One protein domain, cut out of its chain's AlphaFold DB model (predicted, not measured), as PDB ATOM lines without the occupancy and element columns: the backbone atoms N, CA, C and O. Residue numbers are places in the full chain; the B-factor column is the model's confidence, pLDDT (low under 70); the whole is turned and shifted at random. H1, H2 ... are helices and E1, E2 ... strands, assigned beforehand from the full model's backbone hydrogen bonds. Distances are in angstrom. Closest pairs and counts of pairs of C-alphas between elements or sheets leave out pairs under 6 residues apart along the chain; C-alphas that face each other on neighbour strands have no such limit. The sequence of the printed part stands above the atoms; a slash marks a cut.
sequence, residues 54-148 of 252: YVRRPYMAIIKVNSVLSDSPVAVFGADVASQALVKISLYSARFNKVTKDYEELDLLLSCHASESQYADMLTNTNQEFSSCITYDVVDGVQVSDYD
ATOM      1  N   TYR A  54      20.471 103.880 131.972       86.62
ATOM      2  CA  TYR A  54      20.409 105.276 131.549       86.62
ATOM      3  C   TYR A  54      20.352 106.258 132.720       86.62
ATOM      4  O   TYR A  54      19.785 105.982 133.774       86.62
ATOM      5  N   VAL A  55      20.898 107.454 132.496       87.25
ATOM      6  CA  VAL A  55      20.715 108.636 133.346       87.25
ATOM      7  C   VAL A  55      20.174 109.775 132.501       87.25
ATOM      8  O   VAL A  55      20.768 110.128 131.490       87.25
ATOM      9  N   ARG A  56      19.109 110.425 132.956       82.75
ATOM     10  CA  ARG A  56      18.647 111.712 132.437       82.75
ATOM     11  C   ARG A  56      18.598 112.740 133.553       82.75
ATOM     12  O   ARG A  56      18.249 112.449 134.706       82.75
ATOM     13  N   ARG A  57      19.004 113.949 133.190       76.69
ATOM     14  CA  ARG A  57      19.006 115.144 134.026       76.69
ATOM     15  C   ARG A  57      18.503 116.308 133.163       76.69
ATOM     16  O   ARG A  57      18.788 116.312 131.970       76.69
ATOM     17  N   PRO A  58      17.834 117.318 133.731       67.50
ATOM     18  CA  PRO A  58      17.276 118.441 132.979       67.50
ATOM     19  C   PRO A  58      18.356 119.316 132.339       67.50
ATOM     20  O   PRO A  58      18.098 119.963 131.337       67.50
ATOM     21  N   TYR A  59      19.578 119.300 132.878       72.50
ATOM     22  CA  TYR A  59      20.729 120.005 132.312       72.50
ATOM     23  C   TYR A  59      21.489 119.193 131.248       72.50
ATOM     24  O   TYR A  59      22.478 119.680 130.705       72.50
ATOM     25  N   MET A  60      21.098 117.941 130.980       81.31
ATOM     26  CA  MET A  60      21.721 117.138 129.927       81.31
ATOM     27  C   MET A  60      21.097 117.486 128.581       81.31
ATOM     28  O   MET A  60      19.922 117.209 128.333       81.31
ATOM     29  N   ALA A  61      21.916 118.046 127.698       82.88
ATOM     30  CA  ALA A  61      21.519 118.386 126.347       82.88
ATOM     31  C   ALA A  61      22.658 118.124 125.358       82.88
ATOM     32  O   ALA A  61      23.836 118.157 125.722       82.88
ATOM     33  N   ILE A  62      22.291 117.883 124.104       87.06
ATOM     34  CA  ILE A  62      23.209 117.844 122.968       87.06
ATOM     35  C   ILE A  62      22.950 119.095 122.137       87.06
ATOM     36  O   ILE A  62      21.821 119.359 121.722       87.06
ATOM     37  N   ILE A  63      24.008 119.868 121.898       87.88
ATOM     38  CA  ILE A  63      23.972 121.034 121.018       87.88
ATOM     39  C   ILE A  63      24.597 120.625 119.690       87.88
ATOM     40  O   ILE A  63      25.755 120.211 119.641       87.88
ATOM     41  N   LYS A  64      23.832 120.760 118.608       89.31
ATOM     42  CA  LYS A  64      24.321 120.605 117.238       89.31
ATOM     43  C   LYS A  64      24.409 121.974 116.583       89.31
ATOM     44  O   LYS A  64      23.428 122.714 116.568       89.31
ATOM     45  N   VAL A  65      25.573 122.282 116.020       87.06
ATOM     46  CA  VAL A  65      25.829 123.518 115.277       87.06
ATOM     47  C   VAL A  65      26.163 123.138 113.843       87.06
ATOM     48  O   VAL A  65      27.109 122.391 113.612       87.06
ATOM     49  N   ASN A  66      25.376 123.625 112.888       83.50
ATOM     50  CA  ASN A  66      25.527 123.315 111.469       83.50
ATOM     51  C   ASN A  66      25.456 124.593 110.629       83.50
ATOM     52  O   ASN A  66      24.729 125.521 110.973       83.50
ATOM     53  N   SER A  67      26.145 124.626 109.494       76.81
ATOM     54  CA  SER A  67      25.941 125.661 108.474       76.81
ATOM     55  C   SER A  67      24.645 125.410 107.700       76.81
ATOM     56  O   SER A  67      24.352 124.262 107.353       76.81
ATOM     57  N   VAL A  68      23.895 126.462 107.369       71.88
ATOM     58  CA  VAL A  68      22.711 126.341 106.503       71.88
ATOM     59  C   VAL A  68      23.123 126.438 105.033       71.88
ATOM     60  O   VAL A  68      23.637 127.452 104.573       71.88
ATOM     61  N   LEU A  69      22.847 125.394 104.257       63.50
ATOM     62  CA  LEU A  69      23.036 125.405 102.805       63.50
ATOM     63  C   LEU A  69      21.653 125.440 102.144       63.50
ATOM     64  O   LEU A  69      20.953 124.434 102.118       63.50
ATOM     65  N   SER A  70      21.249 126.618 101.676       68.00
ATOM     66  CA  SER A  70      20.001 126.893 100.965       68.00
ATOM     67  C   SER A  70      20.321 127.669  99.690       68.00
ATOM     68  O   SER A  70      21.182 128.550  99.685       68.00
ATOM     69  N   ASP A  71      19.599 127.366  98.615       65.12
ATOM     70  CA  ASP A  71      19.760 128.028  97.316       65.12
ATOM     71  C   ASP A  71      19.185 129.458  97.302       65.12
ATOM     72  O   ASP A  71      19.393 130.214  96.353       65.12
ATOM     73  N   SER A  72      18.470 129.847  98.363       60.12
ATOM     74  CA  SER A  72      17.879 131.173  98.539       60.12
ATOM     75  C   SER A  72      18.320 131.828  99.853       60.12
ATOM     76  O   SER A  72      18.603 131.122 100.830       60.12
ATOM     77  N   PRO A  73      18.338 133.175  99.917       61.00
ATOM     78  CA  PRO A  73      18.452 133.895 101.180       61.00
ATOM     79  C   PRO A  73      17.397 133.416 102.182       61.00
ATOM     80  O   PRO A  73      16.274 133.085 101.795       61.00
ATOM     81  N   VAL A  74      17.774 133.360 103.455       64.06
ATOM     82  CA  VAL A  74      16.900 132.964 104.562       64.06
ATOM     83  C   VAL A  74      16.723 134.174 105.474       64.06
ATOM     84  O   VAL A  74      17.682 134.899 105.758       64.06
ATOM     85  N   ALA A  75      15.486 134.403 105.905       62.22
ATOM     86  CA  ALA A  75      15.127 135.532 106.745       62.22
ATOM     87  C   ALA A  75      15.648 135.330 108.174       62.22
ATOM     88  O   ALA A  75      15.183 134.445 108.887       62.22
ATOM     89  N   VAL A  76      16.572 136.182 108.614       61.59
ATOM     90  CA  VAL A  76      16.973 136.294 110.022       61.59
ATOM     91  C   VAL A  76      16.316 137.504 110.676       61.59
ATOM     92  O   VAL A  76      15.737 138.368 110.015       61.59
ATOM     93  N   PHE A  77      16.426 137.603 112.000       52.16
ATOM     94  CA  PHE A  77      15.988 138.781 112.731       52.16
ATOM     95  C   PHE A  77      16.607 140.057 112.131       52.16
ATOM     96  O   PHE A  77      17.812 140.290 112.225       52.16
ATOM     97  N   GLY A  78      15.756 140.886 111.518       49.41
ATOM     98  CA  GLY A  78      16.111 142.199 110.980       49.41
ATOM     99  C   GLY A  78      16.612 142.244 109.531       49.41
ATOM    100  O   GLY A  78      16.742 143.353 109.015       49.41
ATOM    101  N   ALA A  79      16.869 141.114 108.855       50.47
ATOM    102  CA  ALA A  79      17.332 141.107 107.459       50.47
ATOM    103  C   ALA A  79      17.193 139.736 106.770       50.47
ATOM    104  O   ALA A  79      17.200 138.701 107.426       50.47
ATOM    105  N   ASP A  80      17.174 139.726 105.436       55.84
ATOM    106  CA  ASP A  80      17.401 138.510 104.647       55.84
ATOM    107  C   ASP A  80      18.906 138.299 104.456       55.84
ATOM    108  O   ASP A  80      19.614 139.200 103.995       55.84
ATOM    109  N   VAL A  81      19.411 137.114 104.799       57.78
ATOM    110  CA  VAL A  81      20.845 136.798 104.739       57.78
ATOM    111  C   VAL A  81      21.081 135.611 103.813       57.78
ATOM    112  O   VAL A  81      20.323 134.641 103.797       57.78
ATOM    113  N   ALA A  82      22.142 135.685 103.006       60.81
ATOM    114  CA  ALA A  82      22.560 134.571 102.162       60.81
ATOM    115  C   ALA A  82      22.860 133.343 103.032       60.81
ATOM    116  O   ALA A  82      23.589 133.454 104.016       60.81
ATOM    117  N   SER A  83      22.333 132.173 102.662       59.59
ATOM    118  CA  SER A  83      22.386 130.987 103.526       59.59
ATOM    119  C   SER A  83      23.806 130.623 103.972       59.59
ATOM    120  O   SER A  83      23.998 130.168 105.090       59.59
ATOM    121  N   GLN A  84      24.797 130.846 103.101       62.00
ATOM    122  CA  GLN A  84      26.202 130.510 103.343       62.00
ATOM    123  C   GLN A  84      26.789 131.233 104.562       62.00
ATOM    124  O   GLN A  84      27.799 130.785 105.085       62.00
ATOM    125  N   ALA A  85      26.154 132.318 105.012       64.19
ATOM    126  CA  ALA A  85      26.541 133.093 106.185       64.19
ATOM    127  C   ALA A  85      25.661 132.798 107.418       64.19
ATOM    128  O   ALA A  85      25.620 133.609 108.348       64.19
ATOM    129  N   LEU A  86      24.916 131.685 107.417       73.38
ATOM    130  CA  LEU A  86      24.005 131.304 108.495       73.38
ATOM    131  C   LEU A  86      24.447 130.048 109.234       73.38
ATOM    132  O   LEU A  86      24.794 129.017 108.651       73.38
ATOM    133  N   VAL A  87      24.312 130.132 110.551       79.81
ATOM    134  CA  VAL A  87      24.540 129.051 111.496       79.81
ATOM    135  C   VAL A  87      23.194 128.619 112.064       79.81
ATOM    136  O   VAL A  87      22.447 129.434 112.602       79.81
ATOM    137  N   LYS A  88      22.892 127.327 111.961       85.88
ATOM    138  CA  LYS A  88      21.768 126.678 112.632       85.88
ATOM    139  C   LYS A  88      22.250 126.018 113.913       85.88
ATOM    140  O   LYS A  88      23.189 125.222 113.899       85.88
ATOM    141  N   ILE A  89      21.564 126.320 115.001       86.75
ATOM    142  CA  ILE A  89      21.816 125.780 116.329       86.75
ATOM    143  C   ILE A  89      20.584 124.975 116.718       86.75
ATOM    144  O   ILE A  89      19.458 125.472 116.674       86.75
ATOM    145  N   SER A  90      20.785 123.717 117.086       88.50
ATOM    146  CA  SER A  90      19.713 122.839 117.541       88.50
ATOM    147  C   SER A  90      20.082 122.240 118.891       88.50
ATOM    148  O   SER A  90      21.136 121.623 119.039       88.50
ATOM    149  N   LEU A  91      19.206 122.442 119.868       84.31
ATOM    150  CA  LEU A  91      19.308 121.916 121.218       84.31
ATOM    151  C   LEU A  91      18.381 120.715 121.346       84.31
ATOM    152  O   LEU A  91      17.162 120.845 121.232       84.31
ATOM    153  N   TYR A  92      18.960 119.563 121.634       85.88
ATOM    154  CA  TYR A  92      18.227 118.343 121.913       85.88
ATOM    155  C   TYR A  92      18.349 118.010 123.386       85.88
ATOM    156  O   TYR A  92      19.416 118.157 123.987       85.88
ATOM    157  N   SER A  93      17.266 117.510 123.964       84.75
ATOM    158  CA  SER A  93      17.360 116.826 125.242       84.75
ATOM    159  C   SER A  93      18.220 115.575 125.085       84.75
ATOM    160  O   SER A  93      18.269 114.966 124.015       84.75
ATOM    161  N   ALA A  94      18.931 115.210 126.145       88.56
ATOM    162  CA  ALA A  94      19.842 114.080 126.099       88.56
ATOM    163  C   ALA A  94      19.705 113.187 127.327       88.56
ATOM    164  O   ALA A  94      19.277 113.610 128.404       88.56
ATOM    165  N   ARG A  95      20.131 111.939 127.159       89.94
ATOM    166  CA  ARG A  95      20.362 110.989 128.247       89.94
ATOM    167  C   ARG A  95      21.752 110.392 128.120       89.94
ATOM    168  O   ARG A  95      22.294 110.303 127.029       89.94
ATOM    169  N   PHE A  96      22.322 109.955 129.228       90.50
ATOM    170  CA  PHE A  96      23.588 109.243 129.267       90.50
ATOM    171  C   PHE A  96      23.339 107.740 129.379       90.50
ATOM    172  O   PHE A  96      22.694 107.291 130.328       90.50
ATOM    173  N   ASN A  97      23.859 106.960 128.440       93.44
ATOM    174  CA  ASN A  97      23.836 105.507 128.483       93.44
ATOM    175  C   ASN A  97      25.025 104.997 129.313       93.44
ATOM    176  O   ASN A  97      26.193 105.151 128.958       93.44
ATOM    177  N   LYS A  98      24.733 104.369 130.452       90.56
ATOM    178  CA  LYS A  98      25.731 103.857 131.396       90.56
ATOM    179  C   LYS A  98      26.501 102.653 130.865       90.56
ATOM    180  O   LYS A  98      27.599 102.407 131.376       90.56
ATOM    181  N   VAL A  99      25.935 101.915 129.910       93.62
ATOM    182  CA  VAL A  99      26.531 100.715 129.310       93.62
ATOM    183  C   VAL A  99      27.521 101.116 128.225       93.62
ATOM    184  O   VAL A  99      28.682 100.726 128.298       93.62
ATOM    185  N   THR A 100      27.090 101.933 127.260       94.25
ATOM    186  CA  THR A 100      27.948 102.386 126.150       94.25
ATOM    187  C   THR A 100      28.874 103.537 126.536       94.25
ATOM    188  O   THR A 100      29.886 103.732 125.876       94.25
ATOM    189  N   LYS A 101      28.577 104.246 127.636       90.88
ATOM    190  CA  LYS A 101      29.269 105.465 128.091       90.88
ATOM    191  C   LYS A 101      29.120 106.661 127.149       90.88
ATOM    192  O   LYS A 101      29.949 107.565 127.199       90.88
ATOM    193  N   ASP A 102      28.028 106.707 126.392       93.31
ATOM    194  CA  ASP A 102      27.736 107.784 125.448       93.31
ATOM    195  C   ASP A 102      26.459 108.553 125.797       93.31
ATOM    196  O   ASP A 102      25.571 108.067 126.503       93.31
ATOM    197  N   TYR A 103      26.369 109.776 125.276       90.00
ATOM    198  CA  TYR A 103      25.142 110.562 125.303       90.00
ATOM    199  C   TYR A 103      24.270 110.220 124.097       90.00
ATOM    200  O   TYR A 103      24.732 110.229 122.958       90.00
ATOM    201  N   GLU A 104      22.996 109.956 124.354       92.56
ATOM    202  CA  GLU A 104      21.983 109.705 123.337       92.56
ATOM    203  C   GLU A 104      21.067 110.921 123.199       92.56
ATOM    204  O   GLU A 104      20.558 111.455 124.191       92.56
ATOM    205  N   GLU A 105      20.870 111.337 121.950       92.12
ATOM    206  CA  GLU A 105      19.934 112.384 121.550       92.12
ATOM    207  C   GLU A 105      18.487 111.908 121.691       92.12
ATOM    208  O   GLU A 105      18.146 110.798 121.282       92.12
ATOM    209  N   LEU A 106      17.647 112.760 122.277       87.56
ATOM    210  CA  LEU A 106      16.213 112.546 122.436       87.56
ATOM    211  C   LEU A 106      15.451 113.642 121.673       87.56
ATOM    212  O   LEU A 106      15.731 113.915 120.507       87.56
ATOM    213  N   ASP A 107      14.479 114.274 122.323       81.88
ATOM    214  CA  ASP A 107      13.585 115.240 121.698       81.88
ATOM    215  C   ASP A 107      14.293 116.568 121.416       81.88
ATOM    216  O   ASP A 107      15.062 117.063 122.250       81.88
ATOM    217  N   LEU A 108      13.984 117.161 120.260       82.00
ATOM    218  CA  LEU A 108      14.375 118.525 119.912       82.00
ATOM    219  C   LEU A 108      13.655 119.508 120.842       82.00
ATOM    220  O   LEU A 108      12.429 119.584 120.844       82.00
ATOM    221  N   LEU A 109      14.428 120.280 121.600       74.81
ATOM    222  CA  LEU A 109      13.916 121.314 122.498       74.81
ATOM    223  C   LEU A 109      13.844 122.663 121.792       74.81
ATOM    224  O   LEU A 109      12.860 123.380 121.910       74.81
ATOM    225  N   LEU A 110      14.888 123.012 121.047       78.56
ATOM    226  CA  LEU A 110      15.020 124.324 120.433       78.56
ATOM    227  C   LEU A 110      15.753 124.188 119.109       78.56
ATOM    228  O   LEU A 110      16.773 123.508 119.027       78.56
ATOM    229  N   SER A 111      15.278 124.877 118.083       81.00
ATOM    230  CA  SER A 111      16.054 125.117 116.871       81.00
ATOM    231  C   SER A 111      15.989 126.592 116.546       81.00
ATOM    232  O   SER A 111      14.911 127.183 116.567       81.00
ATOM    233  N   CYS A 112      17.134 127.177 116.239       78.06
ATOM    234  CA  CYS A 112      17.243 128.561 115.821       78.06
ATOM    235  C   CYS A 112      18.338 128.718 114.774       78.06
ATOM    236  O   CYS A 112      19.256 127.897 114.677       78.06
ATOM    237  N   HIS A 113      18.274 129.809 114.029       78.31
ATOM    238  CA  HIS A 113      19.319 130.201 113.105       78.31
ATOM    239  C   HIS A 113      19.698 131.672 113.297       78.31
ATOM    240  O   HIS A 113      18.897 132.509 113.726       78.31
ATOM    241  N   ALA A 114      20.963 131.959 113.020       70.56
ATOM    242  CA  ALA A 114      21.582 133.261 113.214       70.56
ATOM    243  C   ALA A 114      22.635 133.500 112.129       70.56
ATOM    244  O   ALA A 114      23.178 132.544 111.566       70.56
ATOM    245  N   SER A 115      22.953 134.762 111.844       71.50
ATOM    246  CA  SER A 115      24.138 135.082 111.048       71.50
ATOM    247  C   SER A 115      25.416 134.675 111.782       71.50
ATOM    248  O   SER A 115      25.447 134.587 113.011       71.50
ATOM    249  N   GLU A 116      26.505 134.476 111.041       70.50
ATOM    250  CA  GLU A 116      27.824 134.222 111.635       70.50
ATOM    251  C   GLU A 116      28.230 135.296 112.652       70.50
ATOM    252  O   GLU A 116      28.780 134.965 113.700       70.50
ATOM    253  N   SER A 117      27.918 136.571 112.386       66.38
ATOM    254  CA  SER A 117      28.201 137.667 113.320       66.38
ATOM    255  C   SER A 117      27.388 137.541 114.610       66.38
ATOM    256  O   SER A 117      27.946 137.646 115.695       66.38
ATOM    257  N   GLN A 118      26.091 137.238 114.503       67.62
ATOM    258  CA  GLN A 118      25.217 137.024 115.661       67.62
ATOM    259  C   GLN A 118      25.670 135.812 116.486       67.62
ATOM    260  O   GLN A 118      25.672 135.872 117.714       67.62
ATOM    261  N   TYR A 119      26.097 134.733 115.825       73.69
ATOM    262  CA  TYR A 119      26.642 133.551 116.488       73.69
ATOM    263  C   TYR A 119      27.986 133.834 117.178       73.69
ATOM    264  O   TYR A 119      28.190 133.425 118.322       73.69
ATOM    265  N   ALA A 120      28.888 134.575 116.529       71.38
ATOM    266  CA  ALA A 120      30.149 135.005 117.130       71.38
ATOM    267  C   ALA A 120      29.917 135.890 118.367       71.38
ATOM    268  O   ALA A 120      30.585 135.712 119.390       71.38
ATOM    269  N   ASP A 121      28.925 136.780 118.316       68.56
ATOM    270  CA  ASP A 121      28.524 137.601 119.460       68.56
ATOM    271  C   ASP A 121      27.987 136.739 120.613       68.56
ATOM    272  O   ASP A 121      28.357 136.966 121.764       68.56
ATOM    273  N   MET A 122      27.189 135.699 120.330       71.75
ATOM    274  CA  MET A 122      26.701 134.766 121.360       71.75
ATOM    275  C   MET A 122      27.836 134.017 122.069       71.75
ATOM    276  O   MET A 122      27.771 133.804 123.278       71.75
ATOM    277  N   LEU A 123      28.877 133.612 121.334       72.12
ATOM    278  CA  LEU A 123      30.028 132.903 121.902       72.12
ATOM    279  C   LEU A 123      30.941 133.815 122.728       72.12
ATOM    280  O   LEU A 123      31.570 133.359 123.681       72.12
ATOM    281  N   THR A 124      31.047 135.089 122.350       68.19
ATOM    282  CA  THR A 124      31.975 136.041 122.977       68.19
ATOM    283  C   THR A 124      31.349 136.820 124.133       68.19
ATOM    284  O   THR A 124      32.073 137.229 125.041       68.19
ATOM    285  N   ASN A 125      30.019 136.967 124.162       65.62
ATOM    286  CA  ASN A 125      29.292 137.762 125.155       65.62
ATOM    287  C   ASN A 125      28.382 136.925 126.071       65.62
ATOM    288  O   ASN A 125      27.268 137.330 126.392       65.62
ATOM    289  N   THR A 126      28.856 135.780 126.568       61.78
ATOM    290  CA  THR A 126      28.051 134.861 127.408       61.78
ATOM    291  C   THR A 126      27.618 135.429 128.767       61.78
ATOM    292  O   THR A 126      26.766 134.838 129.424       61.78
ATOM    293  N   ASN A 127      28.215 136.542 129.213       52.12
ATOM    294  CA  ASN A 127      28.008 137.134 130.544       52.12
ATOM    295  C   ASN A 127      27.381 138.540 130.508       52.12
ATOM    296  O   ASN A 127      27.337 139.202 131.545       52.12
ATOM    297  N   GLN A 128      26.955 139.032 129.342       46.81
ATOM    298  CA  GLN A 128      26.325 140.350 129.235       46.81
ATOM    299  C   GLN A 128      24.796 140.232 129.279       46.81
ATOM    300  O   GLN A 128      24.220 139.292 128.743       46.81
ATOM    301  N   GLU A 129      24.133 141.218 129.890       45.09
ATOM    302  CA  GLU A 129      22.662 141.325 129.975       45.09
ATOM    303  C   GLU A 129      21.986 141.565 128.609       45.09
ATOM    304  O   GLU A 129      20.760 141.580 128.508       45.09
ATOM    305  N   PHE A 130      22.775 141.737 127.544       46.00
ATOM    306  CA  PHE A 130      22.295 141.910 126.180       46.00
ATOM    307  C   PHE A 130      22.373 140.580 125.430       46.00
ATOM    308  O   PHE A 130      23.452 140.045 125.190       46.00
ATOM    309  N   SER A 131      21.210 140.050 125.055       51.56
ATOM    310  CA  SER A 131      21.102 138.865 124.209       51.56
ATOM    311  C   SER A 131      21.190 139.250 122.731       51.56
ATOM    312  O   SER A 131      20.574 140.224 122.291       51.56
ATOM    313  N   SER A 132      21.941 138.478 121.942       55.94
ATOM    314  CA  SER A 132      21.895 138.584 120.482       55.94
ATOM    315  C   SER A 132      20.523 138.128 119.991       55.94
ATOM    316  O   SER A 132      20.061 137.039 120.337       55.94
ATOM    317  N   CYS A 133      19.856 138.950 119.180       61.12
ATOM    318  CA  CYS A 133      18.586 138.565 118.574       61.12
ATOM    319  C   CYS A 133      18.822 137.452 117.543       61.12
ATOM    320  O   CYS A 133      19.583 137.639 116.595       61.12
ATOM    321  N   ILE A 134      18.155 136.312 117.727       64.56
ATOM    322  CA  ILE A 134      18.212 135.142 116.840       64.56
ATOM    323  C   ILE A 134      16.809 134.779 116.355       64.56
ATOM    324  O   ILE A 134      15.815 135.140 116.990       64.56
ATOM    325  N   THR A 135      16.720 134.050 115.245       69.88
ATOM    326  CA  THR A 135      15.437 133.572 114.722       69.88
ATOM    327  C   THR A 135      15.175 132.153 115.203       69.88
ATOM    328  O   THR A 135      15.984 131.259 114.961       69.88
ATOM    329  N   TYR A 136      14.045 131.929 115.871       68.94
ATOM    330  CA  TYR A 136      13.618 130.594 116.288       68.94
ATOM    331  C   TYR A 136      12.860 129.880 115.167       68.94
ATOM    332  O   TYR A 136      11.917 130.433 114.612       68.94
ATOM    333  N   ASP A 137      13.236 128.630 114.901       69.50
ATOM    334  CA  ASP A 137      12.496 127.706 114.034       69.50
ATOM    335  C   ASP A 137      11.530 126.837 114.850       69.50
ATOM    336  O   ASP A 137      10.432 126.507 114.407       69.50
ATOM    337  N   VAL A 138      11.969 126.408 116.039       68.62
ATOM    338  CA  VAL A 138      11.252 125.475 116.918       68.62
ATOM    339  C   VAL A 138      11.499 125.870 118.368       68.62
ATOM    340  O   VAL A 138      12.655 126.074 118.737       68.62
ATOM    341  N   VAL A 139      10.443 125.912 119.185       67.06
ATOM    342  CA  VAL A 139      10.503 126.115 120.644       67.06
ATOM    343  C   VAL A 139       9.687 125.022 121.331       67.06
ATOM    344  O   VAL A 139       8.531 124.802 120.978       67.06
ATOM    345  N   ASP A 140      10.298 124.316 122.280       62.94
ATOM    346  CA  ASP A 140       9.732 123.161 122.994       62.94
ATOM    347  C   ASP A 140       9.105 122.114 122.053       62.94
ATOM    348  O   ASP A 140       8.027 121.574 122.298       62.94
ATOM    349  N   GLY A 141       9.774 121.850 120.926       48.75
ATOM    350  CA  GLY A 141       9.312 120.904 119.904       48.75
ATOM    351  C   GLY A 141       8.167 121.412 119.016       48.75
ATOM    352  O   GLY A 141       7.750 120.703 118.100       48.75
ATOM    353  N   VAL A 142       7.675 122.636 119.234       59.44
ATOM    354  CA  VAL A 142       6.630 123.266 118.416       59.44
ATOM    355  C   VAL A 142       7.266 124.166 117.364       59.44
ATOM    356  O   VAL A 142       8.075 125.038 117.681       59.44
ATOM    357  N   GLN A 143       6.892 123.964 116.099       64.06
ATOM    358  CA  GLN A 143       7.366 124.792 114.995       64.06
ATOM    359  C   GLN A 143       6.834 126.221 115.134       64.06
ATOM    360  O   GLN A 143       5.627 126.440 115.262       64.06
ATOM    361  N   VAL A 144       7.744 127.191 115.090       61.75
ATOM    362  CA  VAL A 144       7.388 128.604 115.015       61.75
ATOM    363  C   VAL A 144       6.874 128.861 113.604       61.75
ATOM    364  O   VAL A 144       7.534 128.531 112.621       61.75
ATOM    365  N   SER A 145       5.661 129.397 113.496       51.16
ATOM    366  CA  SER A 145       5.092 129.779 112.206       51.16
ATOM    367  C   SER A 145       5.951 130.850 111.545       51.16
ATOM    368  O   SER A 145       6.357 131.800 112.223       51.16
ATOM    369  N   ASP A 146       6.147 130.735 110.231       55.53
ATOM    370  CA  ASP A 146       6.808 131.774 109.448       55.53
ATOM    371  C   ASP A 146       6.152 133.129 109.720       55.53
ATOM    372  O   ASP A 146       4.923 133.253 109.801       55.53
ATOM    373  N   TYR A 147       6.982 134.154 109.889       48.78
ATOM    374  CA  TYR A 147       6.488 135.506 110.082       48.78
ATOM    375  C   TYR A 147       5.726 135.950 108.827       48.78
ATOM    376  O   TYR A 147       6.328 136.200 107.784       48.78
ATOM    377  N   ASP A 148       4.400 136.070 108.937       51.19
ATOM    378  CA  ASP A 148       3.551 136.634 107.890       51.19
ATOM    379  C   ASP A 148       3.371 138.147 108.122       51.19
ATOM    380  O   ASP A 148       2.582 138.566 108.979       51.19
TER     381      ASP A 148
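Overview. This is residues 54 to 148 of the 252 residues of an uncharacterized protein of Crocinitomicaceae bacterium (UniProt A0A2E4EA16). A long, twisted sheet makes the length of the domain, with strands E1, E4 and E5 side by side and the short E6 at the edge beside E5. Near the end where E4 begins and E5 ends, helix H1 stands up from the sheet, and the small hairpin of E2 and E3 lies close by; residues 123 to 129 stick out. The printed part has 95 residues, with named elements in the order E1 E2 E3 E4 E5 H1 E6, and its class is mostly strand. The four-stranded sheet has the order E1, E4, E5, E6 and is antiparallel, as is the sheet of E2 and E3. The whole is only just loose, close to compact, with a radius of gyration of the C-alphas of 15.3 A, and only just elongated, spanning 46 by 30 by 23 A.

Along the chain. In the large sheet, E1 is residues 54 to 67, 31.3 A long, from C-alpha 54 at (20.409, 105.276, 131.549). E4 is residues 86 to 97, 32.6 A, and E5 is residues 103 to 115, 28.4 A. E6 is residues 135 to 139, 10.7 A, ending with C-alpha 139 at (10.503, 126.115, 120.644). E1 bends by 87 degrees at residue 57, E4 by 56 degrees at residue 93 and E5 by 88 degrees at residue 107. H1 is residues 116 to 124, 12.2 A, from C-alpha 116 at (27.824, 134.222, 111.635). E2 is residues 74 to 76, 6.4 A, and E3 is residues 79 to 81, 6.2 A.

Arrangement. E1 and E6 are the edge strands of the large sheet. E1 and E4 are antiparallel at 158 degrees, with N 64 and O 90 2.9 A apart, within hydrogen-bond range. E4 and E5 form a hairpin, with N 89 and O 112 at 2.8 A. E5 and E6 are antiparallel, with N 137 and O 111 at 2.8 A. H1 is on the sheet, over E5, at a height of 8.6 A over the sheet; it stands up from the sheet, its line rising 54 degrees out of the local plane. The closest C-alphas of E4 and H1 are those of Leu 86 and Glu 116, 5.7 A apart. In H1 every O i to N i+4 pair is within hydrogen-bond range. E2 and E3 form a hairpin, with N 74 and O 81 at 2.9 A. The closest C-alphas of E2 and E6 are those of Val 76 and Thr 135, 5.6 A apart. E1 and E3 are apart, and so are E3 and H1.

Size, cuts and confidence. The C-alphas of Val 99 and Asp 148, the two farthest apart, are 47.7 A apart. The printed part has no cut, and no link is long. Residues 138 to 139 of E6 pair antiparallel with residues 142 to 143. The mean pLDDT of the printed part is 71.8; 46 residues are under 70, among them residues 69 to 85 and 124 to 148.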